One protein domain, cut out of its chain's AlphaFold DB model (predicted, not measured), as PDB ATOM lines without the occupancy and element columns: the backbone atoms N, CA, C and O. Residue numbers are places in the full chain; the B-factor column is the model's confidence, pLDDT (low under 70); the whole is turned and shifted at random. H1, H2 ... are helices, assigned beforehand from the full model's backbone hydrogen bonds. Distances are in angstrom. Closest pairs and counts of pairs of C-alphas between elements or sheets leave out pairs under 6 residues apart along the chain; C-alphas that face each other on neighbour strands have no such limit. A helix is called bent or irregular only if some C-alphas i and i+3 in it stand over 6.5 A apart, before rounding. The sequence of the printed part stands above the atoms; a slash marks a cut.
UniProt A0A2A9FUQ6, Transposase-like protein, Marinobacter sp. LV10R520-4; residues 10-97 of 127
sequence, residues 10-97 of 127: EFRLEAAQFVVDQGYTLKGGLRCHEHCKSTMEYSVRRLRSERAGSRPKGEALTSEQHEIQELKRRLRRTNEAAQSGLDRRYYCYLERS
ATOM      1  N   GLU A  10      -9.366 -16.052  29.402       87.19
ATOM      2  CA  GLU A  10      -8.813 -14.795  28.873       87.19
ATOM      3  C   GLU A  10      -8.100 -13.980  29.951       87.19
ATOM      4  O   GLU A  10      -6.940 -13.610  29.796       87.19
ATOM      5  N   PHE A  11      -8.734 -13.825  31.116       84.88
ATOM      6  CA  PHE A  11      -8.121 -13.114  32.234       84.88
ATOM      7  C   PHE A  11      -6.807 -13.782  32.681       84.88
ATOM      8  O   PHE A  11      -5.821 -13.115  32.998       84.88
ATOM      9  N   ARG A  12      -6.767 -15.124  32.708       85.12
ATOM     10  CA  ARG A  12      -5.548 -15.874  33.063       85.12
ATOM     11  C   ARG A  12      -4.422 -15.641  32.054       85.12
ATOM     12  O   ARG A  12      -3.262 -15.654  32.464       85.12
ATOM     13  N   LEU A  13      -4.754 -15.476  30.775       88.31
ATOM     14  CA  LEU A  13      -3.798 -15.214  29.705       88.31
ATOM     15  C   LEU A  13      -3.248 -13.789  29.792       88.31
ATOM     16  O   LEU A  13      -2.030 -13.639  29.852       88.31
ATOM     17  N   GLU A  14      -4.115 -12.780  29.876       87.19
ATOM     18  CA  GLU A  14      -3.723 -11.367  29.988       87.19
ATOM     19  C   GLU A  14      -2.797 -11.138  31.187       87.19
ATOM     20  O   GLU A  14      -1.716 -10.560  31.063       87.19
ATOM     21  N   ALA A  15      -3.166 -11.677  32.351       84.50
ATOM     22  CA  ALA A  15      -2.355 -11.551  33.553       84.50
ATOM     23  C   ALA A  15      -1.007 -12.289  33.439       84.50
ATOM     24  O   ALA A  15       0.014 -11.807  33.936       84.50
ATOM     25  N   ALA A  16      -0.973 -13.450  32.776       87.62
ATOM     26  CA  ALA A  16       0.273 -14.175  32.543       87.62
ATOM     27  C   ALA A  16       1.183 -13.441  31.544       87.62
ATOM     28  O   ALA A  16       2.392 -13.380  31.770       87.62
ATOM     29  N   GLN A  17       0.620 -12.862  30.482       88.69
ATOM     30  CA  GLN A  17       1.345 -12.037  29.514       88.69
ATOM     31  C   GLN A  17       1.941 -10.811  30.192       88.69
ATOM     32  O   GLN A  17       3.139 -10.580  30.077       88.69
ATOM     33  N   PHE A  18       1.156 -10.100  31.004       85.69
ATOM     34  CA  PHE A  18       1.628  -8.948  31.767       85.69
ATOM     35  C   PHE A  18       2.881  -9.270  32.602       85.69
ATOM     36  O   PHE A  18       3.863  -8.531  32.575       85.69
ATOM     37  N   VAL A  19       2.894 -10.412  33.296       85.62
ATOM     38  CA  VAL A  19       4.046 -10.839  34.112       85.62
ATOM     39  C   VAL A  19       5.250 -11.256  33.260       85.62
ATOM     40  O   VAL A  19       6.390 -11.002  33.649       85.62
ATOM     41  N   VAL A  20       5.029 -11.936  32.132       86.81
ATOM     42  CA  VAL A  20       6.123 -12.426  31.278       86.81
ATOM     43  C   VAL A  20       6.741 -11.299  30.451       86.81
ATOM     44  O   VAL A  20       7.964 -11.236  30.368       86.81
ATOM     45  N   ASP A  21       5.916 -10.430  29.874       86.06
ATOM     46  CA  ASP A  21       6.327  -9.423  28.894       86.06
ATOM     47  C   ASP A  21       6.803  -8.130  29.554       86.06
ATOM     48  O   ASP A  21       7.802  -7.557  29.130       86.06
ATOM     49  N   GLN A  22       6.132  -7.687  30.620       79.75
ATOM     50  CA  GLN A  22       6.471  -6.432  31.301       79.75
ATOM     51  C   GLN A  22       7.407  -6.635  32.506       79.75
ATOM     52  O   GLN A  22       7.785  -5.675  33.173       79.75
ATOM     53  N   GLY A  23       7.795  -7.880  32.805       75.19
ATOM     54  CA  GLY A  23       8.822  -8.194  33.805       75.19
ATOM     55  C   GLY A  23       8.447  -7.879  35.259       75.19
ATOM     56  O   GLY A  23       9.318  -7.896  36.130       75.19
ATOM     57  N   TYR A  24       7.175  -7.605  35.558       70.38
ATOM     58  CA  TYR A  24       6.736  -7.325  36.923       70.38
ATOM     59  C   TYR A  24       6.888  -8.541  37.840       70.38
ATOM     60  O   TYR A  24       6.548  -9.677  37.503       70.38
ATOM     61  N   THR A  25       7.304  -8.291  39.081       69.19
ATOM     62  CA  THR A  25       7.269  -9.303  40.136       69.19
ATOM     63  C   THR A  25       5.818  -9.704  40.400       69.19
ATOM     64  O   THR A  25       4.962  -8.835  40.568       69.19
ATOM     65  N   LEU A  26       5.540 -11.005  40.542       65.56
ATOM     66  CA  LEU A  26       4.196 -11.548  40.829       65.56
ATOM     67  C   LEU A  26       3.473 -10.851  42.001       65.56
ATOM     68  O   LEU A  26       2.250 -10.801  42.028       65.56
ATOM     69  N   LYS A  27       4.226 -10.310  42.971       64.25
ATOM     70  CA  LYS A  27       3.702  -9.545  44.117       64.25
ATOM     71  C   LYS A  27       3.439  -8.057  43.823       64.25
ATOM     72  O   LYS A  27       2.630  -7.447  44.509       64.25
ATOM     73  N   GLY A  28       4.169  -7.464  42.877       58.22
ATOM     74  CA  GLY A  28       4.155  -6.027  42.587       58.22
ATOM     75  C   GLY A  28       3.208  -5.644  41.452       58.22
ATOM     76  O   GLY A  28       2.492  -4.658  41.582       58.22
ATOM     77  N   GLY A  29       3.159  -6.450  40.386       55.78
ATOM     78  CA  GLY A  29       2.324  -6.188  39.204       55.78
ATOM     79  C   GLY A  29       0.852  -6.581  39.355       55.78
ATOM     80  O   GLY A  29       0.016  -6.138  38.583       55.78
ATOM     81  N   LEU A  30       0.520  -7.398  40.359       60.22
ATOM     82  CA  LEU A  30      -0.812  -7.984  40.551       60.22
ATOM     83  C   LEU A  30      -1.379  -7.705  41.951       60.22
ATOM     84  O   LEU A  30      -2.060  -8.551  42.525       60.22
ATOM     85  N   ARG A  31      -1.155  -6.504  42.510       53.66
ATOM     86  CA  ARG A  31      -1.855  -6.070  43.743       53.66
ATOM     87  C   ARG A  31      -3.390  -6.121  43.627       53.66
ATOM     88  O   ARG A  31      -4.062  -6.000  44.644       53.66
ATOM     89  N   CYS A  32      -3.942  -6.283  42.422       49.06
ATOM     90  CA  CYS A  32      -5.321  -5.911  42.119       49.06
ATOM     91  C   CYS A  32      -6.336  -7.042  41.931       49.06
ATOM     92  O   CYS A  32      -7.508  -6.724  41.774       49.06
ATOM     93  N   HIS A  33      -5.994  -8.331  42.001       53.00
ATOM     94  CA  HIS A  33      -7.035  -9.365  41.932       53.00
ATOM     95  C   HIS A  33      -6.705 -10.527  42.860       53.00
ATOM     96  O   HIS A  33      -5.583 -11.015  42.831       53.00
ATOM     97  N   GLU A  34      -7.690 -10.984  43.637       56.44
ATOM     98  CA  GLU A  34      -7.695 -12.069  44.645       56.44
ATOM     99  C   GLU A  34      -7.241 -13.464  44.137       56.44
ATOM    100  O   GLU A  34      -7.622 -14.509  44.667       56.44
ATOM    101  N   HIS A  35      -6.425 -13.526  43.089       61.47
ATOM    102  CA  HIS A  35      -5.801 -14.732  42.599       61.47
ATOM    103  C   HIS A  35      -4.866 -15.277  43.666       61.47
ATOM    104  O   HIS A  35      -3.897 -14.635  44.075       61.47
ATOM    105  N   CYS A  36      -5.108 -16.520  44.075       65.44
ATOM    106  CA  CYS A  36      -4.115 -17.258  44.832       65.44
ATOM    107  C   CYS A  36      -2.820 -17.288  44.009       65.44
ATOM    108  O   CYS A  36      -2.823 -17.767  42.873       65.44
ATOM    109  N   LYS A  37      -1.727 -16.787  44.589       75.31
ATOM    110  CA  LYS A  37      -0.376 -16.723  44.007       75.31
ATOM    111  C   LYS A  37      -0.001 -17.966  43.179       75.31
ATOM    112  O   LYS A  37       0.521 -17.838  42.077       75.31
ATOM    113  N   SER A  38      -0.362 -19.154  43.665       79.25
ATOM    114  CA  SER A  38      -0.107 -20.443  43.014       79.25
ATOM    115  C   SER A  38      -0.794 -20.624  41.654       79.25
ATOM    116  O   SER A  38      -0.207 -21.198  40.740       79.25
ATOM    117  N   THR A  39      -2.024 -20.127  41.486       80.62
ATOM    118  CA  THR A  39      -2.743 -20.190  40.204       80.62
ATOM    119  C   THR A  39      -2.042 -19.329  39.158       80.62
ATOM    120  O   THR A  39      -1.893 -19.752  38.015       80.62
ATOM    121  N   MET A  40      -1.579 -18.140  39.550       83.38
ATOM    122  CA  MET A  40      -0.880 -17.240  38.635       83.38
ATOM    123  C   MET A  40       0.499 -17.780  38.253       83.38
ATOM    124  O   MET A  40       0.850 -17.804  37.078       83.38
ATOM    125  N   GLU A  41       1.256 -18.289  39.228       85.19
ATOM    126  CA  GLU A  41       2.536 -18.963  38.984       85.19
ATOM    127  C   GLU A  41       2.387 -20.119  37.992       85.19
ATOM    128  O   GLU A  41       3.208 -20.279  37.087       85.19
ATOM    129  N   TYR A  42       1.305 -20.894  38.117       86.69
ATOM    130  CA  TYR A  42       0.990 -21.960  37.177       86.69
ATOM    131  C   TYR A  42       0.738 -21.435  35.757       86.69
ATOM    132  O   TYR A  42       1.332 -21.958  34.811       86.69
ATOM    133  N   SER A  43      -0.103 -20.406  35.602       87.56
ATOM    134  CA  SER A  43      -0.404 -19.801  34.296       87.56
ATOM    135  C   SER A  43       0.847 -19.221  33.633       87.56
ATOM    136  O   SER A  43       1.090 -19.487  32.460       87.56
ATOM    137  N   VAL A  44       1.693 -18.520  34.393       88.50
ATOM    138  CA  VAL A  44       2.963 -17.956  33.904       88.50
ATOM    139  C   VAL A  44       3.924 -19.056  33.463       88.50
ATOM    140  O   VAL A  44       4.489 -18.992  32.371       88.50
ATOM    141  N   ARG A  45       4.097 -20.102  34.281       89.94
ATOM    142  CA  ARG A  45       4.956 -21.238  33.925       89.94
ATOM    143  C   ARG A  45       4.460 -21.929  32.658       89.94
ATOM    144  O   ARG A  45       5.268 -22.283  31.805       89.94
ATOM    145  N   ARG A  46       3.142 -22.099  32.527       90.31
ATOM    146  CA  ARG A  46       2.527 -22.691  31.339       90.31
ATOM    147  C   ARG A  46       2.737 -21.818  30.101       90.31
ATOM    148  O   ARG A  46       3.178 -22.355  29.094       90.31
ATOM    149  N   LEU A  47       2.511 -20.506  30.186       91.19
ATOM    150  CA  LEU A  47       2.727 -19.582  29.068       91.19
ATOM    151  C   LEU A  47       4.187 -19.605  28.587       91.19
ATOM    152  O   LEU A  47       4.444 -19.636  27.387       91.19
ATOM    153  N   ARG A  48       5.153 -19.676  29.514       90.81
ATOM    154  CA  ARG A  48       6.576 -19.845  29.173       90.81
ATOM    155  C   ARG A  48       6.849 -21.164  28.450       90.81
ATOM    156  O   ARG A  48       7.572 -21.171  27.462       90.81
ATOM    157  N   SER A  49       6.265 -22.270  28.915       90.38
ATOM    158  CA  SER A  49       6.368 -23.563  28.228       90.38
ATOM    159  C   SER A  49       5.758 -23.532  26.826       90.38
ATOM    160  O   SER A  49       6.374 -24.051  25.901       90.38
ATOM    161  N   GLU A  50       4.586 -22.918  26.659       91.25
ATOM    162  CA  GLU A  50       3.921 -22.792  25.355       91.25
ATOM    163  C   GLU A  50       4.764 -21.964  24.377       91.25
ATOM    164  O   GLU A  50       4.988 -22.405  23.252       91.25
ATOM    165  N   ARG A  51       5.327 -20.831  24.820       90.00
ATOM    166  CA  ARG A  51       6.245 -20.011  24.005       90.00
ATOM    167  C   ARG A  51       7.559 -20.714  23.666       90.00
ATOM    168  O   ARG A  51       8.133 -20.454  22.619       90.00
ATOM    169  N   ALA A  52       8.016 -21.631  24.516       88.81
ATOM    170  CA  ALA A  52       9.147 -22.507  24.214       88.81
ATOM    171  C   ALA A  52       8.782 -23.660  23.249       88.81
ATOM    172  O   ALA A  52       9.596 -24.552  23.024       88.81
ATOM    173  N   GLY A  53       7.554 -23.689  22.715       85.12
ATOM    174  CA  GLY A  53       7.074 -24.723  21.796       85.12
ATOM    175  C   GLY A  53       6.645 -26.025  22.477       85.12
ATOM    176  O   GLY A  53       6.338 -27.011  21.803       85.12
ATOM    177  N   SER A  54       6.594 -26.069  23.811       85.75
ATOM    178  CA  SER A  54       6.141 -27.259  24.527       85.75
ATOM    179  C   SER A  54       4.624 -27.375  24.463       85.75
ATOM    180  O   SER A  54       3.887 -26.496  24.907       85.75
ATOM    181  N   ARG A  55       4.143 -28.539  24.019       83.06
ATOM    182  CA  ARG A  55       2.710 -28.842  23.985       83.06
ATOM    183  C   ARG A  55       2.128 -28.907  25.408       83.06
ATOM    184  O   ARG A  55       2.609 -29.707  26.220       83.06
ATOM    185  N   PRO A  56       1.056 -28.158  25.720       83.19
ATOM    186  CA  PRO A  56       0.398 -28.271  27.014       83.19
ATOM    187  C   PRO A  56      -0.316 -29.627  27.142       83.19
ATOM    188  O   PRO A  56      -0.990 -30.081  26.217       83.19
ATOM    189  N   LYS A  57      -0.173 -30.288  28.304       80.25
ATOM    190  CA  LYS A  57      -0.849 -31.567  28.625       80.25
ATOM    191  C   LYS A  57      -2.346 -31.409  28.952       80.25
ATOM    192  O   LYS A  57      -3.042 -32.408  29.073       80.25
ATOM    193  N   GLY A  58      -2.834 -30.180  29.116       82.38
ATOM    194  CA  GLY A  58      -4.234 -29.868  29.421       82.38
ATOM    195  C   GLY A  58      -4.764 -28.751  28.529       82.38
ATOM    196  O   GLY A  58      -4.239 -28.547  27.437       82.38
ATOM    197  N   GLU A  59      -5.773 -28.019  29.008       81.06
ATOM    198  CA  GLU A  59      -6.299 -26.823  28.331       81.06
ATOM    199  C   GLU A  59      -5.148 -25.858  28.008       81.06
ATOM    200  O   GLU A  59      -4.379 -25.508  28.906       81.06
ATOM    201  N   ALA A  60      -4.986 -25.503  26.736       84.94
ATOM    202  CA  ALA A  60      -3.985 -24.539  26.300       84.94
ATOM    203  C   ALA A  60      -4.343 -23.133  26.805       84.94
ATOM    204  O   ALA A  60      -5.523 -22.809  26.915       84.94
ATOM    205  N   LEU A  61      -3.337 -22.325  27.149       84.38
ATOM    206  CA  LEU A  61      -3.562 -20.939  27.565       84.38
ATOM    207  C   LEU A  61      -3.699 -20.011  26.351       84.38
ATOM    208  O   LEU A  61      -4.503 -19.088  26.377       84.38
ATOM    209  N   THR A  62      -2.907 -20.253  25.307       88.56
ATOM    210  CA  THR A  62      -2.927 -19.489  24.054       88.56
ATOM    211  C   THR A  62      -3.913 -20.077  23.043       88.56
ATOM    212  O   THR A  62      -4.048 -21.299  22.921       88.56
ATOM    213  N   SER A  63      -4.579 -19.202  22.285       85.25
ATOM    214  CA  SER A  63      -5.514 -19.584  21.215       85.25
ATOM    215  C   SER A  63      -4.837 -20.441  20.142       85.25
ATOM    216  O   SER A  63      -5.384 -21.461  19.733       85.25
ATOM    217  N   GLU A  64      -3.604 -20.100  19.773       86.81
ATOM    218  CA  GLU A  64      -2.790 -20.870  18.830       86.81
ATOM    219  C   GLU A  64      -2.578 -22.316  19.311       86.81
ATOM    220  O   GLU A  64      -2.827 -23.277  18.583       86.81
ATOM    221  N   GLN A  65      -2.179 -22.515  20.573       88.00
ATOM    222  CA  GLN A  65      -1.996 -23.864  21.115       88.00
ATOM    223  C   GLN A  65      -3.321 -24.616  21.262       88.00
ATOM    224  O   GLN A  65      -3.338 -25.848  21.154       88.00
ATOM    225  N   HIS A  66      -4.430 -23.908  21.484       87.50
ATOM    226  CA  HIS A  66      -5.759 -24.508  21.463       87.50
ATOM    227  C   HIS A  66      -6.095 -25.052  20.066       87.50
ATOM    228  O   HIS A  66      -6.451 -26.228  19.938       87.50
ATOM    229  N   GLU A  67      -5.889 -24.249  19.023       90.12
ATOM    230  CA  GLU A  67      -6.098 -24.649  17.630       90.12
ATOM    231  C   GLU A  67      -5.201 -25.834  17.244       90.12
ATOM    232  O   GLU A  67      -5.680 -26.844  16.725       90.12
ATOM    233  N   ILE A  68      -3.915 -25.804  17.611       91.50
ATOM    234  CA  ILE A  68      -2.991 -26.926  17.386       91.50
ATOM    235  C   ILE A  68      -3.510 -28.212  18.046       91.50
ATOM    236  O   ILE A  68      -3.410 -29.302  17.470       91.50
ATOM    237  N   GLN A  69      -4.046 -28.133  19.267       90.19
ATOM    238  CA  GLN A  69      -4.624 -29.304  19.923       90.19
ATOM    239  C   GLN A  69      -5.864 -29.819  19.193       90.19
ATOM    240  O   GLN A  69      -6.006 -31.035  19.039       90.19
ATOM    241  N   GLU A  70      -6.753 -28.928  18.769       92.06
ATOM    242  CA  GLU A  70      -7.969 -29.278  18.042       92.06
ATOM    243  C   GLU A  70      -7.651 -29.943  16.701       92.06
ATOM    244  O   GLU A  70      -8.125 -31.052  16.435       92.06
ATOM    245  N   LEU A  71      -6.759 -29.343  15.915       94.69
ATOM    246  CA  LEU A  71      -6.295 -29.894  14.646       94.69
ATOM    247  C   LEU A  71      -5.671 -31.278  14.835       94.69
ATOM    248  O   LEU A  71      -6.008 -32.216  14.112       94.69
ATOM    249  N   LYS A  72      -4.838 -31.466  15.867       92.38
ATOM    250  CA  LYS A  72      -4.267 -32.786  16.185       92.38
ATOM    251  C   LYS A  72      -5.335 -33.810  16.575       92.38
ATOM    252  O   LYS A  72      -5.210 -34.978  16.209       92.38
ATOM    253  N   ARG A  73      -6.388 -33.408  17.299       92.88
ATOM    254  CA  ARG A  73      -7.527 -34.297  17.602       92.88
ATOM    255  C   ARG A  73      -8.280 -34.678  16.329       92.88
ATOM    256  O   ARG A  73      -8.628 -35.845  16.174       92.88
ATOM    257  N   ARG A  74      -8.508 -33.725  15.423       95.62
ATOM    258  CA  ARG A  74      -9.185 -33.970  14.145       95.62
ATOM    259  C   ARG A  74      -8.382 -34.918  13.260       95.62
ATOM    260  O   ARG A  74      -8.934 -35.922  12.831       95.62
ATOM    261  N   LEU A  75      -7.081 -34.670  13.086       95.56
ATOM    262  CA  LEU A  75      -6.178 -35.560  12.347       95.56
ATOM    263  C   LEU A  75      -6.189 -36.978  12.910       95.56
ATOM    264  O   LEU A  75      -6.304 -37.934  12.153       95.56
ATOM    265  N   ARG A  76      -6.125 -37.118  14.239       93.75
ATOM    266  CA  ARG A  76      -6.206 -38.428  14.888       93.75
ATOM    267  C   ARG A  76      -7.500 -39.158  14.520       93.75
ATOM    268  O   ARG A  76      -7.429 -40.298  14.085       93.75
ATOM    269  N   ARG A  77      -8.655 -38.494  14.633       91.75
ATOM    270  CA  ARG A  77      -9.956 -39.086  14.272       91.75
ATOM    271  C   ARG A  77     -10.023 -39.470  12.795       91.75
ATOM    272  O   ARG A  77     -10.504 -40.548  12.473       91.75
ATOM    273  N   THR A  78      -9.540 -38.605  11.903       93.31
ATOM    274  CA  THR A  78      -9.516 -38.880  10.461       93.31
ATOM    275  C   THR A  78      -8.611 -40.063  10.137       93.31
ATOM    276  O   THR A  78      -9.023 -40.942   9.389       93.31
ATOM    277  N   ASN A  79      -7.421 -40.132  10.736       89.38
ATOM    278  CA  ASN A  79      -6.497 -41.244  10.534       89.38
ATOM    279  C   ASN A  79      -7.055 -42.553  11.100       89.38
ATOM    280  O   ASN A  79      -6.975 -43.574  10.433       89.38
ATOM    281  N   GLU A  80      -7.671 -42.535  12.285       86.88
ATOM    282  CA  GLU A  80      -8.329 -43.712  12.870       86.88
ATOM    283  C   GLU A  80      -9.501 -44.198  11.995       86.88
ATOM    284  O   GLU A  80      -9.637 -45.395  11.739       86.88
ATOM    285  N   ALA A  81     -10.322 -43.281  11.473       80.06
ATOM    286  CA  ALA A  81     -11.424 -43.610  10.567       80.06
ATOM    287  C   ALA A  81     -10.927 -44.156   9.216       80.06
ATOM    288  O   ALA A  81     -11.470 -45.132   8.702       80.06
ATOM    289  N   ALA A  82      -9.873 -43.565   8.648       80.81
ATOM    290  CA  ALA A  82      -9.250 -44.062   7.425       80.81
ATOM    291  C   ALA A  82      -8.629 -45.450   7.640       80.81
ATOM    292  O   ALA A  82      -8.859 -46.350   6.836       80.81
ATOM    293  N   GLN A  83      -7.913 -45.648   8.750       72.19
ATOM    294  CA  GLN A  83      -7.273 -46.918   9.084       72.19
ATOM    295  C   GLN A  83      -8.303 -48.031   9.307       72.19
ATOM    296  O   GLN A  83      -8.157 -49.113   8.754       72.19
ATOM    297  N   SER A  84      -9.372 -47.757  10.055       72.00
ATOM    298  CA  SER A  84     -10.470 -48.713  10.267       72.00
ATOM    299  C   SER A  84     -11.261 -49.005   8.986       72.00
ATOM    300  O   SER A  84     -11.689 -50.137   8.767       72.00
ATOM    301  N   GLY A  85     -11.429 -48.016   8.103       73.50
ATOM    302  CA  GLY A  85     -12.021 -48.218   6.780       73.50
ATOM    303  C   GLY A  85     -11.154 -49.091   5.868       73.50
ATOM    304  O   GLY A  85     -11.679 -49.977   5.189       73.50
ATOM    305  N   LEU A  86      -9.836 -48.871   5.873       70.50
ATOM    306  CA  LEU A  86      -8.866 -49.709   5.164       70.50
ATOM    307  C   LEU A  86      -8.885 -51.140   5.698       70.50
ATOM    308  O   LEU A  86      -8.984 -52.068   4.902       70.50
ATOM    309  N   ASP A  87      -8.872 -51.305   7.020       69.88
ATOM    310  CA  ASP A  87      -8.921 -52.603   7.693       69.88
ATOM    311  C   ASP A  87     -10.192 -53.379   7.315       69.88
ATOM    312  O   ASP A  87     -10.129 -54.494   6.799       69.88
ATOM    313  N   ARG A  88     -11.367 -52.742   7.410       69.25
ATOM    314  CA  ARG A  88     -12.644 -53.352   7.009       69.25
ATOM    315  C   ARG A  88     -12.673 -53.746   5.530       69.25
ATOM    316  O   ARG A  88     -13.143 -54.830   5.188       69.25
ATOM    317  N   ARG A  89     -12.188 -52.875   4.639       67.81
ATOM    318  CA  ARG A  89     -12.131 -53.161   3.195       67.81
ATOM    319  C   ARG A  89     -11.172 -54.312   2.897       67.81
ATOM    320  O   ARG A  89     -11.458 -55.129   2.024       67.81
ATOM    321  N   TYR A  90     -10.063 -54.371   3.624       70.19
ATOM    322  CA  TYR A  90      -9.061 -55.416   3.518       70.19
ATOM    323  C   TYR A  90      -9.609 -56.772   3.990       70.19
ATOM    324  O   TYR A  90      -9.521 -57.740   3.237       70.19
ATOM    325  N   TYR A  91     -10.305 -56.841   5.129       67.75
ATOM    326  CA  TYR A  91     -10.980 -58.069   5.576       67.75
ATOM    327  C   TYR A  91     -12.024 -58.585   4.570       67.75
ATOM    328  O   TYR A  91     -12.027 -59.774   4.255       67.75
ATOM    329  N   CYS A  92     -12.831 -57.706   3.961       62.47
ATOM    330  CA  CYS A  92     -13.750 -58.114   2.887       62.47
ATOM    331  C   CYS A  92     -13.030 -58.635   1.626       62.47
ATOM    332  O   CYS A  92     -13.599 -59.426   0.872       62.47
ATOM    333  N   TYR A  93     -11.797 -58.187   1.360       66.44
ATOM    334  CA  TYR A  93     -10.974 -58.716   0.268       66.44
ATOM    335  C   TYR A  93     -10.410 -60.101   0.612       66.44
ATOM    336  O   TYR A  93     -10.422 -60.990  -0.240       66.44
ATOM    337  N   LEU A  94      -9.978 -60.306   1.862       62.84
ATOM    338  CA  LEU A  94      -9.479 -61.593   2.350       62.84
ATOM    339  C   LEU A  94     -10.552 -62.686   2.344       62.84
ATOM    340  O   LEU A  94     -10.277 -63.793   1.891       62.84
ATOM    341  N   GLU A  95     -11.783 -62.384   2.765       60.50
ATOM    342  CA  GLU A  95     -12.902 -63.345   2.719       60.50
ATOM    343  C   GLU A  95     -13.211 -63.833   1.295       60.50
ATOM    344  O   GLU A  95     -13.693 -64.946   1.103       60.50
ATOM    345  N   ARG A  96     -12.902 -63.020   0.277       61.81
ATOM    346  CA  ARG A  96     -13.095 -63.364  -1.140       61.81
ATOM    347  C   ARG A  96     -11.859 -63.992  -1.796       61.81
ATOM    348  O   ARG A  96     -11.957 -64.433  -2.941       61.81
ATOM    349  N   SER A  97     -10.701 -64.014  -1.129       66.94
ATOM    350  CA  SER A  97      -9.422 -64.442  -1.710       66.94
ATOM    351  C   SER A  97      -8.588 -65.259  -0.720       66.94
ATOM    352  O   SER A  97      -7.940 -64.720   0.179       66.94
TER     353      SER A  97
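What this domain is: This is residues 10 to 97 of the 127 residues of the protein "Transposase-like protein" of Marinobacter sp. LV10R520-4 (UniProt A0A2A9FUQ6). A small head made of two crossed helices, H1 and H2, with the loops that join and follow them, has one long straight helix, H3, that sticks out from it as an arm with residues 70 to 97. H1 and H2 cross near their middles, and the loop of residues 22 to 36 lies at the end of the head away from the arm. The printed part has 88 residues with three named helices, in the order H1, H2, H3, and no named strand; the class is all helix. The whole is extended, with a radius of gyration of the C-alphas of 21.7 A. It spans 75 by 22 by 16 A, and the arm makes most of the length.

How they stand to each other: H1, residues 10 to 21, touches H2, residues 37 to 51, with 14 pairs of C-alphas within 8 A. Their closest C-alphas are those of Ala 16 and Val 44, 4.8 A apart, and their lines stand about perpendicular, at 73 degrees. H3, residues 63 to 95, touches no helix. H2 and H3 are close but not clearly touching: their closest C-alphas, those of Glu 50 and Gln 65, are 7.4 A apart. The two run the same way at a steep tilt of 62 degrees, with 32.7 A from centre to centre. H1 and H3 are apart. In H1, H2 and H3 every O i to N i+4 pair is within hydrogen-bond range.

Where its parts are: H1 runs from Glu 10, with its C-alpha at (-8.813, -14.795, 28.873), to Asp 21, over 16.1 A. H2 runs from Lys 37, with its C-alpha at (-0.376, -16.723, 44.007), to Arg 51, over 21.3 A. H3, with 33 residues, is the longest helix; it runs from Ser 63 to Glu 95, whose C-alpha is at (-12.902, -63.345, 2.719), over 48.1 A. No helix is bent.

The domain as a whole: The printed part, residues 10 to 97, has no cut. The links are long: 15 residues stand between H1 and H2, and 11 between H2 and H3. Residues 70 to 97, of which 70 to 95 belong to H3, stand free; without them the body has 60 residues and spans 34 by 20 by 16 A. The two C-alphas farthest apart are those of Gly 28 and Ser 97, at 74.6 A. The mean pLDDT of the printed part is 79.7, and 22 residues are under 70: residues 25 to 36, 87 to 89 and 91 to 97.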